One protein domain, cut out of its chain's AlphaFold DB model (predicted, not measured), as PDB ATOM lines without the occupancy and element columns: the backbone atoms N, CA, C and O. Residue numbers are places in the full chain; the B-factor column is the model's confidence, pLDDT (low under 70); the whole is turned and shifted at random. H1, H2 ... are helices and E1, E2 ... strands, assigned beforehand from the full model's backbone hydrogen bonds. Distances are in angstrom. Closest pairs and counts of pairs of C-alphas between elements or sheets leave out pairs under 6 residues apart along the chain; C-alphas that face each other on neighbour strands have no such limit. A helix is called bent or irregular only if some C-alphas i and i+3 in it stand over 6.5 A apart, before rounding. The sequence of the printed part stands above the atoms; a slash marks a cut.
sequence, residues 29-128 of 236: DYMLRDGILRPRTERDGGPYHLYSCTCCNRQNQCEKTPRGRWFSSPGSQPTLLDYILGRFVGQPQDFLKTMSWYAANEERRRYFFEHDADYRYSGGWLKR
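This is residues 29 to 128 of the 236 residues of a protein of Planctomycetes bacterium (UniProt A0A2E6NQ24). A small, twisted sheet of four strands, E1 to E4, has a short helix, H1, over strand E2 near one edge, while a long bent helix, H3, runs past the other edge at strand E4. The short helix H2 sits near the first arm of H3, away from the sheet, and beyond H3 a tail with no named element, residues 116 to 128, ends the printed part. The 100 printed residues hold, along the chain, H1 E1 E2 E3 E4 H2 H3; the class is mixed, and the antiparallel sheet has the order E1 - E2 - E3 - E4. The whole is compact, with a radius of gyration of the C-alphas of 14.0 A and spans of 39 by 37 by 21 A.

Begin with the sheet: E1, residues 36 to 38, E2, residues 48 to 52, E3, residues 59 to 64, and E4, residues 70 to 74, form a meander, each strand the antiparallel neighbour of the one before. Look at N 36 and O 50, 2.9 A apart, for E1 and E2; at N 49 and O 62, 2.9 A, for E2 and E3; and at N 61 and O 73, 2.8 A, for E3 and E4. The sheet is only just strongly twisted, its C-alphas up to 4.3 A off the best plane. H1, residues 29 to 34, lies over E2 at a height over the sheet of 8.2 A and stands up from the sheet by 44 degrees; its closest C-alphas to E2 are those of Met 31 and Tyr 51, 5.8 A apart. H3, residues 92 to 115, was assigned as one helix by its hydrogen bonds but is bent, with C-alphas 104 and 107 7.5 A apart; its arms H3a, residues 92 to 104, and H3b, residues 107 to 115, stand at a steep tilt of 52 degrees. H3a only grazes the sheet, its closest C-alphas to E4 being Pro 74 and Thr 98, 6.3 A. H3b only grazes it too, with Phe 71 and Arg 109 closest to E4, their C-alphas 7.9 A apart. H2, residues 80 to 84, is not on the sheet; it is close to H3a but not clearly touching, at C-alphas Tyr 83 and Phe 95, 7.7 A. In H1, H2, H3a and H3b every O i to N i+4 pair is within hydrogen-bond range.

Find C-alpha 29 at (56.757, 53.933, 16.822), where H1 begins. E3, the longest strand, covers 16.3 A, E4 13.7 A and E2 12.9 A. H3a starts at C-alpha 92, (46.577, 25.136, 8.608), and covers 18.6 A; H3b covers 12.1 A and ends at C-alpha 115, (32.937, 53.529, 21.395).

The C-alphas farthest apart are those of Arg 33 and Leu 126, 39.3 A. The printed part has no cut, and no link between named elements is long. Look for low pLDDT, under 70, at residues 42 to 44, 46, 80 to 81, 84 to 86, 89 and 123 to 128; the mean of the printed part is 81.5.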
ATOM      1  N   ASP A  29      55.755  53.277  17.670       90.56
ATOM      2  CA  ASP A  29      56.757  53.933  16.822       90.56
ATOM      3  C   ASP A  29      57.347  52.964  15.796       90.56
ATOM      4  O   ASP A  29      57.422  53.283  14.612       90.56
ATOM      5  N   TYR A  30      57.693  51.742  16.219       90.69
ATOM      6  CA  TYR A  30      58.174  50.715  15.288       90.69
ATOM      7  C   TYR A  30      57.088  50.271  14.316       90.69
ATOM      8  O   TYR A  30      57.362  50.093  13.135       90.69
ATOM      9  N   MET A  31      55.840  50.152  14.771       93.38
ATOM     10  CA  MET A  31      54.730  49.831  13.879       93.38
ATOM     11  C   MET A  31      54.468  50.940  12.847       93.38
ATOM     12  O   MET A  31      54.201  50.620  11.694       93.38
ATOM     13  N   LEU A  32      54.546  52.219  13.224       92.38
ATOM     14  CA  LEU A  32      54.374  53.339  12.291       92.38
ATOM     15  C   LEU A  32      55.546  53.465  11.310       92.38
ATOM     16  O   LEU A  32      55.330  53.831  10.160       92.38
ATOM     17  N   ARG A  33      56.773  53.167  11.755       92.12
ATOM     18  CA  ARG A  33      57.982  53.243  10.923       92.12
ATOM     19  C   ARG A  33      58.108  52.064   9.957       92.12
ATOM     20  O   ARG A  33      58.408  52.270   8.787       92.12
ATOM     21  N   ASP A  34      57.893  50.847  10.453       92.31
ATOM     22  CA  ASP A  34      58.219  49.605   9.739       92.31
ATOM     23  C   ASP A  34      56.964  48.899   9.185       92.31
ATOM     24  O   ASP A  34      57.060  47.976   8.376       92.31
ATOM     25  N   GLY A  35      55.767  49.296   9.630       92.19
ATOM     26  CA  GLY A  35      54.502  48.732   9.168       92.19
ATOM     27  C   GLY A  35      54.091  49.255   7.792       92.19
ATOM     28  O   GLY A  35      54.195  50.440   7.490       92.19
ATOM     29  N   ILE A  36      53.542  48.370   6.963       93.44
ATOM     30  CA  ILE A  36      53.044  48.736   5.633       93.44
ATOM     31  C   ILE A  36      51.651  49.352   5.786       93.44
ATOM     32  O   ILE A  36      50.704  48.652   6.151       93.44
ATOM     33  N   LEU A  37      51.501  50.640   5.470       92.94
ATOM     34  CA  LEU A  37      50.193  51.290   5.420       92.94
ATOM     35  C   LEU A  37      49.383  50.746   4.235       92.94
ATOM     36  O   LEU A  37      49.767  50.878   3.073       92.94
ATOM     37  N   ARG A  38      48.242  50.130   4.529       90.38
ATOM     38  CA  ARG A  38      47.278  49.643   3.543       90.38
ATOM     39  C   ARG A  38      46.107  50.617   3.461       90.38
ATOM     40  O   ARG A  38      45.670  51.102   4.506       90.38
ATOM     41  N   PRO A  39      45.594  50.918   2.256       86.81
ATOM     42  CA  PRO A  39      44.386  51.713   2.105       86.81
ATOM     43  C   PRO A  39      43.159  50.906   2.538       86.81
ATOM     44  O   PRO A  39      43.196  49.681   2.655       86.81
ATOM     45  N   ARG A  40      42.039  51.604   2.722       79.75
ATOM     46  CA  ARG A  40      40.757  50.961   3.004       79.75
ATOM     47  C   ARG A  40      40.280  50.139   1.813       79.75
ATOM     48  O   ARG A  40      40.085  50.682   0.731       79.75
ATOM     49  N   THR A  41      40.002  48.865   2.057       73.12
ATOM     50  CA  THR A  41      39.199  48.006   1.178       73.12
ATOM     51  C   THR A  41      37.867  47.687   1.865       73.12
ATOM     52  O   THR A  41      37.756  47.781   3.093       73.12
ATOM     53  N   GLU A  42      36.848  47.297   1.095       62.81
ATOM     54  CA  GLU A  42      35.565  46.839   1.656       62.81
ATOM     55  C   GLU A  42      35.723  45.591   2.539       62.81
ATOM     56  O   GLU A  42      34.989  45.428   3.512       62.81
ATOM     57  N   ARG A  43      36.697  44.726   2.220       63.66
ATOM     58  CA  ARG A  43      36.980  43.486   2.955       63.66
ATOM     59  C   ARG A  43      37.728  43.748   4.266       63.66
ATOM     60  O   ARG A  43      37.399  43.146   5.283       63.66
ATOM     61  N   ASP A  44      38.707  44.650   4.254       66.94
ATOM     62  CA  ASP A  44      39.675  44.780   5.351       66.94
ATOM     63  C   ASP A  44      39.367  45.945   6.313       66.94
ATOM     64  O   ASP A  44      39.879  45.956   7.434       66.94
ATOM     65  N   GLY A  45      38.483  46.881   5.937       70.06
ATOM     66  CA  GLY A  45      37.765  47.730   6.899       70.06
ATOM     67  C   GLY A  45      38.340  49.111   7.246       70.06
ATOM     68  O   GLY A  45      37.737  49.813   8.047       70.06
ATOM     69  N   GLY A  46      39.415  49.595   6.633       69.88
ATOM     70  CA  GLY A  46      39.934  50.953   6.889       69.88
ATOM     71  C   GLY A  46      41.360  51.107   6.384       69.88
ATOM     72  O   GLY A  46      41.913  50.113   5.927       69.88
ATOM     73  N   PRO A  47      41.992  52.292   6.435       86.81
ATOM     74  CA  PRO A  47      43.440  52.318   6.369       86.81
ATOM     75  C   PRO A  47      44.015  51.695   7.651       86.81
ATOM     76  O   PRO A  47      43.563  52.007   8.756       86.81
ATOM     77  N   TYR A  48      44.992  50.803   7.514       91.62
ATOM     78  CA  TYR A  48      45.627  50.105   8.638       91.62
ATOM     79  C   TYR A  48      47.105  49.853   8.363       91.62
ATOM     80  O   TYR A  48      47.526  49.798   7.211       91.62
ATOM     81  N   HIS A  49      47.890  49.667   9.421       93.75
ATOM     82  CA  HIS A  49      49.281  49.239   9.299       93.75
ATOM     83  C   HIS A  49      49.346  47.719   9.386       93.75
ATOM     84  O   HIS A  49      48.860  47.125  10.348       93.75
ATOM     85  N   LEU A  50      49.949  47.086   8.386       93.12
ATOM     86  CA  LEU A  50      50.320  45.683   8.448       93.12
ATOM     87  C   LEU A  50      51.731  45.590   9.033       93.12
ATOM     88  O   LEU A  50      52.701  45.964   8.376       93.12
ATOM     89  N   TYR A  51      51.838  45.119  10.274       94.44
ATOM     90  CA  TYR A  51      53.100  45.073  11.012       94.44
ATOM     91  C   TYR A  51      53.447  43.649  11.453       94.44
ATOM     92  O   TYR A  51      52.628  42.943  12.054       94.44
ATOM     93  N   SER A  52      54.676  43.224  11.164       93.12
ATOM     94  CA  SER A  52      55.203  41.929  11.592       93.12
ATOM     95  C   SER A  52      55.733  42.020  13.019       93.12
ATOM     96  O   SER A  52      56.618  42.812  13.323       93.12
ATOM     97  N   CYS A  53      55.195  41.194  13.915       92.19
ATOM     98  CA  CYS A  53      55.631  41.173  15.306       92.19
ATOM     99  C   CYS A  53      57.079  40.680  15.419       92.19
ATOM    100  O   CYS A  53      57.390  39.579  14.976       92.19
ATOM    101  N   THR A  54      57.939  41.416  16.118       91.69
ATOM    102  CA  THR A  54      59.347  41.035  16.339       91.69
ATOM    103  C   THR A  54      59.531  39.792  17.219       91.69
ATOM    104  O   THR A  54      60.626  39.250  17.288       91.69
ATOM    105  N   CYS A  55      58.480  39.318  17.899       92.69
ATOM    106  CA  CYS A  55      58.525  38.090  18.697       92.69
ATOM    107  C   CYS A  55      58.224  36.834  17.888       92.69
ATOM    108  O   CYS A  55      58.964  35.862  17.958       92.69
ATOM    109  N   CYS A  56      57.075  36.814  17.212       91.25
ATOM    110  CA  CYS A  56      56.559  35.613  16.554       91.25
ATOM    111  C   CYS A  56      56.621  35.701  15.026       91.25
ATOM    112  O   CYS A  56      56.190  34.774  14.346       91.25
ATOM    113  N   ASN A  57      57.101  36.827  14.491       89.56
ATOM    114  CA  ASN A  57      57.176  37.145  13.066       89.56
ATOM    115  C   ASN A  57      55.833  37.034  12.316       89.56
ATOM    116  O   ASN A  57      55.793  36.906  11.095       89.56
ATOM    117  N   ARG A  58      54.706  37.072  13.041       89.00
ATOM    118  CA  ARG A  58      53.360  37.057  12.457       89.00
ATOM    119  C   ARG A  58      52.883  38.468  12.169       89.00
ATOM    120  O   ARG A  58      53.143  39.390  12.944       89.00
ATOM    121  N   GLN A  59      52.143  38.607  11.076       90.38
ATOM    122  CA  GLN A  59      51.546  39.871  10.671       90.38
ATOM    123  C   GLN A  59      50.318  40.210  11.518       90.38
ATOM    124  O   GLN A  59      49.465  39.363  11.805       90.38
ATOM    125  N   ASN A  60      50.232  41.478  11.899       92.25
ATOM    126  CA  ASN A  60      49.142  42.070  12.656       92.25
ATOM    127  C   ASN A  60      48.559  43.203  11.815       92.25
ATOM    128  O   ASN A  60      49.305  44.045  11.315       92.25
ATOM    129  N   GLN A  61      47.237  43.226  11.679       92.69
ATOM    130  CA  GLN A  61      46.506  44.393  11.213       92.69
ATOM    131  C   GLN A  61      46.328  45.331  12.407       92.69
ATOM    132  O   GLN A  61      45.606  45.006  13.353       92.69
ATOM    133  N   CYS A  62      46.996  46.480  12.364       93.25
ATOM    134  CA  CYS A  62      46.966  47.494  13.406       93.25
ATOM    135  C   CYS A  62      46.195  48.727  12.936       93.25
ATOM    136  O   CYS A  62      46.531  49.360  11.933       93.25
ATOM    137  N   GLU A  63      45.167  49.089  13.687       91.50
ATOM    138  CA  GLU A  63      44.224  50.144  13.343       91.50
ATOM    139  C   GLU A  63      44.151  51.201  14.432       91.50
ATOM    140  O   GLU A  63      44.163  50.879  15.621       91.50
ATOM    141  N   LYS A  64      44.014  52.459  14.009       91.25
ATOM    142  CA  LYS A  64      43.837  53.604  14.898       91.25
ATOM    143  C   LYS A  64      42.395  54.102  14.841       91.25
ATOM    144  O   LYS A  64      41.835  54.257  13.751       91.25
ATOM    145  N   THR A  65      41.813  54.367  16.004       90.12
ATOM    146  CA  THR A  65      40.502  55.018  16.134       90.12
ATOM    147  C   THR A  65      40.635  56.544  16.022       90.12
ATOM    148  O   THR A  65      41.734  57.080  16.203       90.12
ATOM    149  N   PRO A  66      39.535  57.287  15.785       88.19
ATOM    150  CA  PRO A  66      39.534  58.753  15.785       88.19
ATOM    151  C   PRO A  66      39.996  59.358  17.115       88.19
ATOM    152  O   PRO A  66      40.604  60.423  17.133       88.19
ATOM    153  N   ARG A  67      39.766  58.653  18.230       87.88
ATOM    154  CA  ARG A  67      40.248  59.033  19.569       87.88
ATOM    155  C   ARG A  67      41.701  58.636  19.842       87.88
ATOM    156  O   ARG A  67      42.193  58.825  20.947       87.88
ATOM    157  N   GLY A  68      42.396  58.082  18.851       88.12
ATOM    158  CA  GLY A  68      43.815  57.756  18.929       88.12
ATOM    159  C   GLY A  68      44.148  56.434  19.616       88.12
ATOM    160  O   GLY A  68      45.329  56.152  19.818       88.12
ATOM    161  N   ARG A  69      43.149  55.605  19.934       89.75
ATOM    162  CA  ARG A  69      43.367  54.267  20.495       89.75
ATOM    163  C   ARG A  69      43.754  53.295  19.392       89.75
ATOM    164  O   ARG A  69      43.308  53.418  18.253       89.75
ATOM    165  N   TRP A  70      44.572  52.315  19.750       90.81
ATOM    166  CA  TRP A  70      45.049  51.300  18.823       90.81
ATOM    167  C   TRP A  70      44.385  49.955  19.069       90.81
ATOM    168  O   TRP A  70      44.157  49.553  20.210       90.81
ATOM    169  N   PHE A  71      44.118  49.248  17.979       90.88
ATOM    170  CA  PHE A  71      43.565  47.906  17.987       90.88
ATOM    171  C   PHE A  71      44.386  47.007  17.069       90.88
ATOM    172  O   PHE A  71      44.680  47.389  15.936       90.88
ATOM    173  N   SER A  72      44.740  45.813  17.541       91.88
ATOM    174  CA  SER A  72      45.382  44.785  16.725       91.88
ATOM    175  C   SER A  72      44.409  43.652  16.416       91.88
ATOM    176  O   SER A  72      43.605  43.225  17.244       91.88
ATOM    177  N   SER A  73      44.498  43.154  15.194       90.69
ATOM    178  CA  SER A  73      43.726  42.021  14.698       90.69
ATOM    179  C   SER A  73      44.587  41.180  13.753       90.69
ATOM    180  O   SER A  73      45.696  41.605  13.398       90.69
ATOM    181  N   PRO A  74      44.133  39.979  13.363       89.81
ATOM    182  CA  PRO A  74      44.810  39.190  12.350       89.81
ATOM    183  C   PRO A  74      45.130  39.987  11.087       89.81
ATOM    184  O   PRO A  74      44.304  40.747  10.599       89.81
ATOM    185  N   GLY A  75      46.349  39.822  10.562       81.81
ATOM    186  CA  GLY A  75      46.804  40.520   9.352       81.81
ATOM    187  C   GLY A  75      46.086  40.095   8.066       81.81
ATOM    188  O   GLY A  75      46.274  40.721   7.027       81.81
ATOM    189  N   SER A  76      45.283  39.033   8.127       78.38
ATOM    190  CA  SER A  76      44.473  38.528   7.027       78.38
ATOM    191  C   SER A  76      43.115  38.049   7.537       78.38
ATOM    192  O   SER A  76      42.986  37.576   8.666       78.38
ATOM    193  N   GLN A  77      42.102  38.139   6.677       77.81
ATOM    194  CA  GLN A  77      40.785  37.527   6.868       77.81
ATOM    195  C   GLN A  77      40.607  36.402   5.840       77.81
ATOM    196  O   GLN A  77      39.854  36.568   4.878       77.81
ATOM    197  N   PRO A  78      41.359  35.288   5.963       77.62
ATOM    198  CA  PRO A  78      41.262  34.209   5.002       77.62
ATOM    199  C   PRO A  78      39.882  33.572   5.107       77.62
ATOM    200  O   PRO A  78      39.414  33.219   6.187       77.62
ATOM    201  N   THR A  79      39.224  33.416   3.969       77.62
ATOM    202  CA  THR A  79      37.983  32.654   3.892       77.62
ATOM    203  C   THR A  79      38.288  31.168   3.750       77.62
ATOM    204  O   THR A  79      39.389  30.772   3.364       77.62
ATOM    205  N   LEU A  80      37.282  30.325   3.986       68.06
ATOM    206  CA  LEU A  80      37.397  28.907   3.653       68.06
ATOM    207  C   LEU A  80      37.761  28.697   2.171       68.06
ATOM    208  O   LEU A  80      38.541  27.807   1.852       68.06
ATOM    209  N   LEU A  81      37.245  29.542   1.274       65.12
ATOM    210  CA  LEU A  81      37.585  29.483  -0.145       65.12
ATOM    211  C   LEU A  81      39.072  29.781  -0.378       65.12
ATOM    212  O   LEU A  81      39.701  29.108  -1.186       65.12
ATOM    213  N   ASP A  82      39.650  30.746   0.342       72.94
ATOM    214  CA  ASP A  82      41.081  31.054   0.240       72.94
ATOM    215  C   ASP A  82      41.946  29.872   0.705       72.94
ATOM    216  O   ASP A  82      42.986  29.599   0.102       72.94
ATOM    217  N   TYR A  83      41.494  29.135   1.724       71.50
ATOM    218  CA  TYR A  83      42.144  27.907   2.183       71.50
ATOM    219  C   TYR A  83      42.035  26.776   1.148       71.50
ATOM    220  O   TYR A  83      43.049  26.212   0.744       71.50
ATOM    221  N   ILE A  84      40.827  26.490   0.650       65.19
ATOM    222  CA  ILE A  84      40.580  25.427  -0.344       65.19
ATOM    223  C   ILE A  84      41.322  25.701  -1.662       65.19
ATOM    224  O   ILE A  84      41.822  24.777  -2.300       65.19
ATOM    225  N   LEU A  85      41.431  26.968  -2.069       66.50
ATOM    226  CA  LEU A  85      42.132  27.377  -3.287       66.50
ATOM    227  C   LEU A  85      43.658  27.457  -3.138       66.50
ATOM    228  O   LEU A  85      44.321  27.876  -4.087       66.50
ATOM    229  N   GLY A  86      44.217  27.135  -1.966       68.88
ATOM    230  CA  GLY A  86      45.651  27.288  -1.700       68.88
ATOM    231  C   GLY A  86      46.136  28.742  -1.785       68.88
ATOM    232  O   GLY A  86      47.322  28.991  -1.970       68.88
ATOM    233  N   ARG A  87      45.224  29.717  -1.680       75.44
ATOM    234  CA  ARG A  87      45.538  31.157  -1.662       75.44
ATOM    235  C   ARG A  87      45.959  31.632  -0.273       75.44
ATOM    236  O   ARG A  87      46.478  32.735  -0.128       75.44
ATOM    237  N   PHE A  88      45.722  30.814   0.749       75.00
ATOM    238  CA  PHE A  88      46.217  31.047   2.094       75.00
ATOM    239  C   PHE A  88      47.706  30.692   2.201       75.00
ATOM    240  O   PHE A  88      48.104  29.554   1.966       75.00
ATOM    241  N   VAL A  89      48.519  31.667   2.609       69.25
ATOM    242  CA  VAL A  89      49.949  31.478   2.883       69.25
ATOM    243  C   VAL A  89      50.138  31.292   4.390       69.25
ATOM    244  O   VAL A  89      50.027  32.250   5.154       69.25
ATOM    245  N   GLY A  90      50.409  30.063   4.834       76.31
ATOM    246  CA  GLY A  90      50.647  29.755   6.247       76.31
ATOM    247  C   GLY A  90      50.368  28.300   6.619       76.31
ATOM    248  O   GLY A  90      50.031  27.483   5.766       76.31
ATOM    249  N   GLN A  91      50.495  27.975   7.911       78.06
ATOM    250  CA  GLN A  91      50.149  26.648   8.424       78.06
ATOM    251  C   GLN A  91      48.624  26.523   8.593       78.06
ATOM    252  O   GLN A  91      47.985  27.499   8.995       78.06
ATOM    253  N   PRO A  92      48.018  25.337   8.398       73.38
ATOM    254  CA  PRO A  92      46.577  25.136   8.608       73.38
ATOM    255  C   PRO A  92      46.074  25.574   9.994       73.38
ATOM    256  O   PRO A  92      44.966  26.090  10.139       73.38
ATOM    257  N   GLN A  93      46.917  25.441  11.018       77.69
ATOM    258  CA  GLN A  93      46.614  25.884  12.381       77.69
ATOM    259  C   GLN A  93      46.431  27.409  12.477       77.69
ATOM    260  O   GLN A  93      45.607  27.891  13.252       77.69
ATOM    261  N   ASP A  94      47.158  28.179  11.664       80.50
ATOM    262  CA  ASP A  94      47.055  29.640  11.638       80.50
ATOM    263  C   ASP A  94      45.734  30.099  11.029       80.50
ATOM    264  O   ASP A  94      45.135  31.067  11.506       80.50
ATOM    265  N   PHE A  95      45.257  29.382  10.008       80.31
ATOM    266  CA  PHE A  95      43.940  29.609   9.423       80.31
ATOM    267  C   PHE A  95      42.847  29.435  10.487       80.31
ATOM    268  O   PHE A  95      42.045  30.342  10.714       80.31
ATOM    269  N   LEU A  96      42.873  28.311  11.209       77.38
ATOM    270  CA  LEU A  96      41.910  28.017  12.271       77.38
ATOM    271  C   LEU A  96      41.954  29.032  13.412       77.38
ATOM    272  O   LEU A  96      40.908  29.496  13.866       77.38
ATOM    273  N   LYS A  97      43.155  29.415  13.854       82.69
ATOM    274  CA  LYS A  97      43.340  30.434  14.893       82.69
ATOM    275  C   LYS A  97      42.795  31.795  14.457       82.69
ATOM    276  O   LYS A  97      42.204  32.507  15.261       82.69
ATOM    277  N   THR A  98      42.966  32.151  13.187       84.81
ATOM    278  CA  THR A  98      42.443  33.403  12.629       84.81
ATOM    279  C   THR A  98      40.915  33.393  12.585       84.81
ATOM    280  O   THR A  98      40.271  34.322  13.075       84.81
ATOM    281  N   MET A  99      40.324  32.315  12.066       79.38
ATOM    282  CA  MET A  99      38.870  32.147  11.992       79.38
ATOM    283  C   MET A  99      38.216  32.146  13.377       79.38
ATOM    284  O   MET A  99      37.221  32.843  13.588       79.38
ATOM    285  N   SER A 100      38.786  31.414  14.338       78.94
ATOM    286  CA  SER A 100      38.277  31.379  15.711       78.94
ATOM    287  C   SER A 100      38.399  32.739  16.395       78.94
ATOM    288  O   SER A 100      37.470  33.163  17.086       78.94
ATOM    289  N   TRP A 101      39.490  33.470  16.141       87.00
ATOM    290  CA  TRP A 101      39.663  34.826  16.645       87.00
ATOM    291  C   TRP A 101      38.567  35.758  16.130       87.00
ATOM    292  O   TRP A 101      37.961  36.452  16.946       87.00
ATOM    293  N   TYR A 102      38.264  35.760  14.826       83.06
ATOM    294  CA  TYR A 102      37.188  36.599  14.283       83.06
ATOM    295  C   TYR A 102      35.819  36.173  14.811       83.06
ATOM    296  O   TYR A 102      35.052  37.027  15.248       83.06
ATOM    297  N   ALA A 103      35.535  34.872  14.879       75.12
ATOM    298  CA  ALA A 103      34.280  34.377  15.438       75.12
ATOM    299  C   ALA A 103      34.052  34.853  16.889       75.12
ATOM    300  O   ALA A 103      32.934  35.247  17.238       75.12
ATOM    301  N   ALA A 104      35.112  34.866  17.708       77.50
ATOM    302  CA  ALA A 104      35.063  35.264  19.114       77.50
ATOM    303  C   ALA A 104      35.147  36.785  19.345       77.50
ATOM    304  O   ALA A 104      34.542  37.298  20.285       77.50
ATOM    305  N   ASN A 105      35.900  37.520  18.519       84.50
ATOM    306  CA  ASN A 105      36.266  38.917  18.784       84.50
ATOM    307  C   ASN A 105      35.633  39.933  17.832       84.50
ATOM    308  O   ASN A 105      35.808  41.127  18.055       84.50
ATOM    309  N   GLU A 106      34.883  39.523  16.808       81.31
ATOM    310  CA  GLU A 106      34.249  40.461  15.868       81.31
ATOM    311  C   GLU A 106      33.330  41.467  16.577       81.31
ATOM    312  O   GLU A 106      33.412  42.668  16.318       81.31
ATOM    313  N   GLU A 107      32.507  41.013  17.529       80.62
ATOM    314  CA  GLU A 107      31.655  41.925  18.300       80.62
ATOM    315  C   GLU A 107      32.484  42.881  19.155       80.62
ATOM    316  O   GLU A 107      32.201  44.077  19.196       80.62
ATOM    317  N   ARG A 108      33.541  42.374  19.800       86.19
ATOM    318  CA  ARG A 108      34.445  43.180  20.624       86.19
ATOM    319  C   ARG A 108      35.182  44.226  19.791       86.19
ATOM    320  O   ARG A 108      35.280  45.366  20.230       86.19
ATOM    321  N   ARG A 109      35.666  43.852  18.601       86.31
ATOM    322  CA  ARG A 109      36.275  44.766  17.628       86.31
ATOM    323  C   ARG A 109      35.274  45.857  17.284       86.31
ATOM    324  O   ARG A 109      35.565  47.021  17.503       86.31
ATOM    325  N   ARG A 110      34.058  45.501  16.869       86.56
ATOM    326  CA  ARG A 110      33.016  46.486  16.561       86.56
ATOM    327  C   ARG A 110      32.757  47.452  17.720       86.56
ATOM    328  O   ARG A 110      32.823  48.656  17.513       86.56
ATOM    329  N   TYR A 111      32.518  46.936  18.927       87.62
ATOM    330  CA  TYR A 111      32.283  47.772  20.108       87.62
ATOM    331  C   TYR A 111      33.465  48.697  20.418       87.62
ATOM    332  O   TYR A 111      33.253  49.840  20.811       87.62
ATOM    333  N   PHE A 112      34.699  48.225  20.225       89.25
ATOM    334  CA  PHE A 112      35.899  49.031  20.427       89.25
ATOM    335  C   PHE A 112      35.924  50.266  19.515       89.25
ATOM    336  O   PHE A 112      36.217  51.357  19.994       89.25
ATOM    337  N   PHE A 113      35.584  50.104  18.232       89.50
ATOM    338  CA  PHE A 113      35.539  51.211  17.270       89.50
ATOM    339  C   PHE A 113      34.306  52.105  17.474       89.50
ATOM    340  O   PHE A 113      34.444  53.324  17.543       89.50
ATOM    341  N   GLU A 114      33.122  51.519  17.681       88.94
ATOM    342  CA  GLU A 114      31.878  52.266  17.935       88.94
ATOM    343  C   GLU A 114      31.992  53.193  19.147       88.94
ATOM    344  O   GLU A 114      31.498  54.320  19.121       88.94
ATOM    345  N   HIS A 115      32.678  52.735  20.197       89.38
ATOM    346  CA  HIS A 115      32.937  53.529  21.395       89.38
ATOM    347  C   HIS A 115      33.692  54.831  21.089       89.38
ATOM    348  O   HIS A 115      33.487  55.848  21.751       89.38
ATOM    349  N   ASP A 116      34.539  54.824  20.063       88.19
ATOM    350  CA  ASP A 116      35.330  55.976  19.641       88.19
ATOM    351  C   ASP A 116      34.676  56.727  18.467       88.19
ATOM    352  O   ASP A 116      35.363  57.430  17.725       88.19
ATOM    353  N   ALA A 117      33.349  56.594  18.324       87.62
ATOM    354  CA  ALA A 117      32.536  57.159  17.242       87.62
ATOM    355  C   ALA A 117      32.976  56.700  15.839       87.62
ATOM    356  O   ALA A 117      32.750  57.389  14.843       87.62
ATOM    357  N   ASP A 118      33.600  55.523  15.758       86.44
ATOM    358  CA  ASP A 118      34.049  54.920  14.515       86.44
ATOM    359  C   ASP A 118      33.141  53.758  14.117       86.44
ATOM    360  O   ASP A 118      33.222  52.641  14.626       86.44
ATOM    361  N   TYR A 119      32.261  54.042  13.167       86.06
ATOM    362  CA  TYR A 119      31.226  53.116  12.728       86.06
ATOM    363  C   TYR A 119      31.665  52.243  11.545       86.06
ATOM    364  O   TYR A 119      30.832  51.625  10.885       86.06
ATOM    365  N   ARG A 120      32.976  52.153  11.257       83.62
ATOM    366  CA  ARG A 120      33.512  51.359  10.132       83.62
ATOM    367  C   ARG A 120      33.127  49.873  10.177       83.62
ATOM    368  O   ARG A 120      33.116  49.224   9.135       83.62
ATOM    369  N   TYR A 121      32.785  49.363  11.364       81.19
ATOM    370  CA  TYR A 121      32.323  47.989  11.600       81.19
ATOM    371  C   TYR A 121      30.839  47.905  12.022       81.19
ATOM    372  O   TYR A 121      30.366  46.840  12.430       81.19
ATOM    373  N   SER A 122      30.086  49.008  11.941       74.75
ATOM    374  CA  SER A 122      28.705  49.115  12.428       74.75
ATOM    375  C   SER A 122      27.679  48.829  11.334       74.75
ATOM    376  O   SER A 122      27.438  49.639  10.447       74.75
ATOM    377  N   GLY A 123      27.048  47.656  11.428       62.34
ATOM    378  CA  GLY A 123      25.982  47.170  10.538       62.34
ATOM    379  C   GLY A 123      26.200  45.694  10.178       62.34
ATOM    380  O   GLY A 123      27.325  45.275   9.946       62.34
ATOM    381  N   GLY A 124      25.218  44.789  10.147       53.28
ATOM    382  CA  GLY A 124      23.814  44.801  10.554       53.28
ATOM    383  C   GLY A 124      23.426  43.382  11.018       53.28
ATOM    384  O   GLY A 124      24.046  42.383  10.654       53.28
ATOM    385  N   TRP A 125      22.419  43.298  11.879       39.59
ATOM    386  CA  TRP A 125      22.119  42.163  12.756       39.59
ATOM    387  C   TRP A 125      21.633  40.856  12.080       39.59
ATOM    388  O   TRP A 125      21.661  39.808  12.720       39.59
ATOM    389  N   LEU A 126      21.365  40.830  10.766       40.88
ATOM    390  CA  LEU A 126      21.201  39.570  10.012       40.88
ATOM    391  C   LEU A 126      22.513  38.767   9.853       40.88
ATOM    392  O   LEU A 126      22.458  37.545   9.759       40.88
ATOM    393  N   LYS A 127      23.693  39.406   9.961       45.38
ATOM    394  CA  LYS A 127      24.995  38.726  10.164       45.38
ATOM    395  C   LYS A 127      25.162  38.156  11.595       45.38
ATOM    396  O   LYS A 127      26.170  37.518  11.895       45.38
ATOM    397  N   ARG A 128      24.189  38.383  12.496       46.72
ATOM    398  CA  ARG A 128      24.197  37.971  13.919       46.72
ATOM    399  C   ARG A 128      23.107  36.946  14.294       46.72
ATOM    400  O   ARG A 128      23.320  36.221  15.258       46.72
TER     401      ARG A 128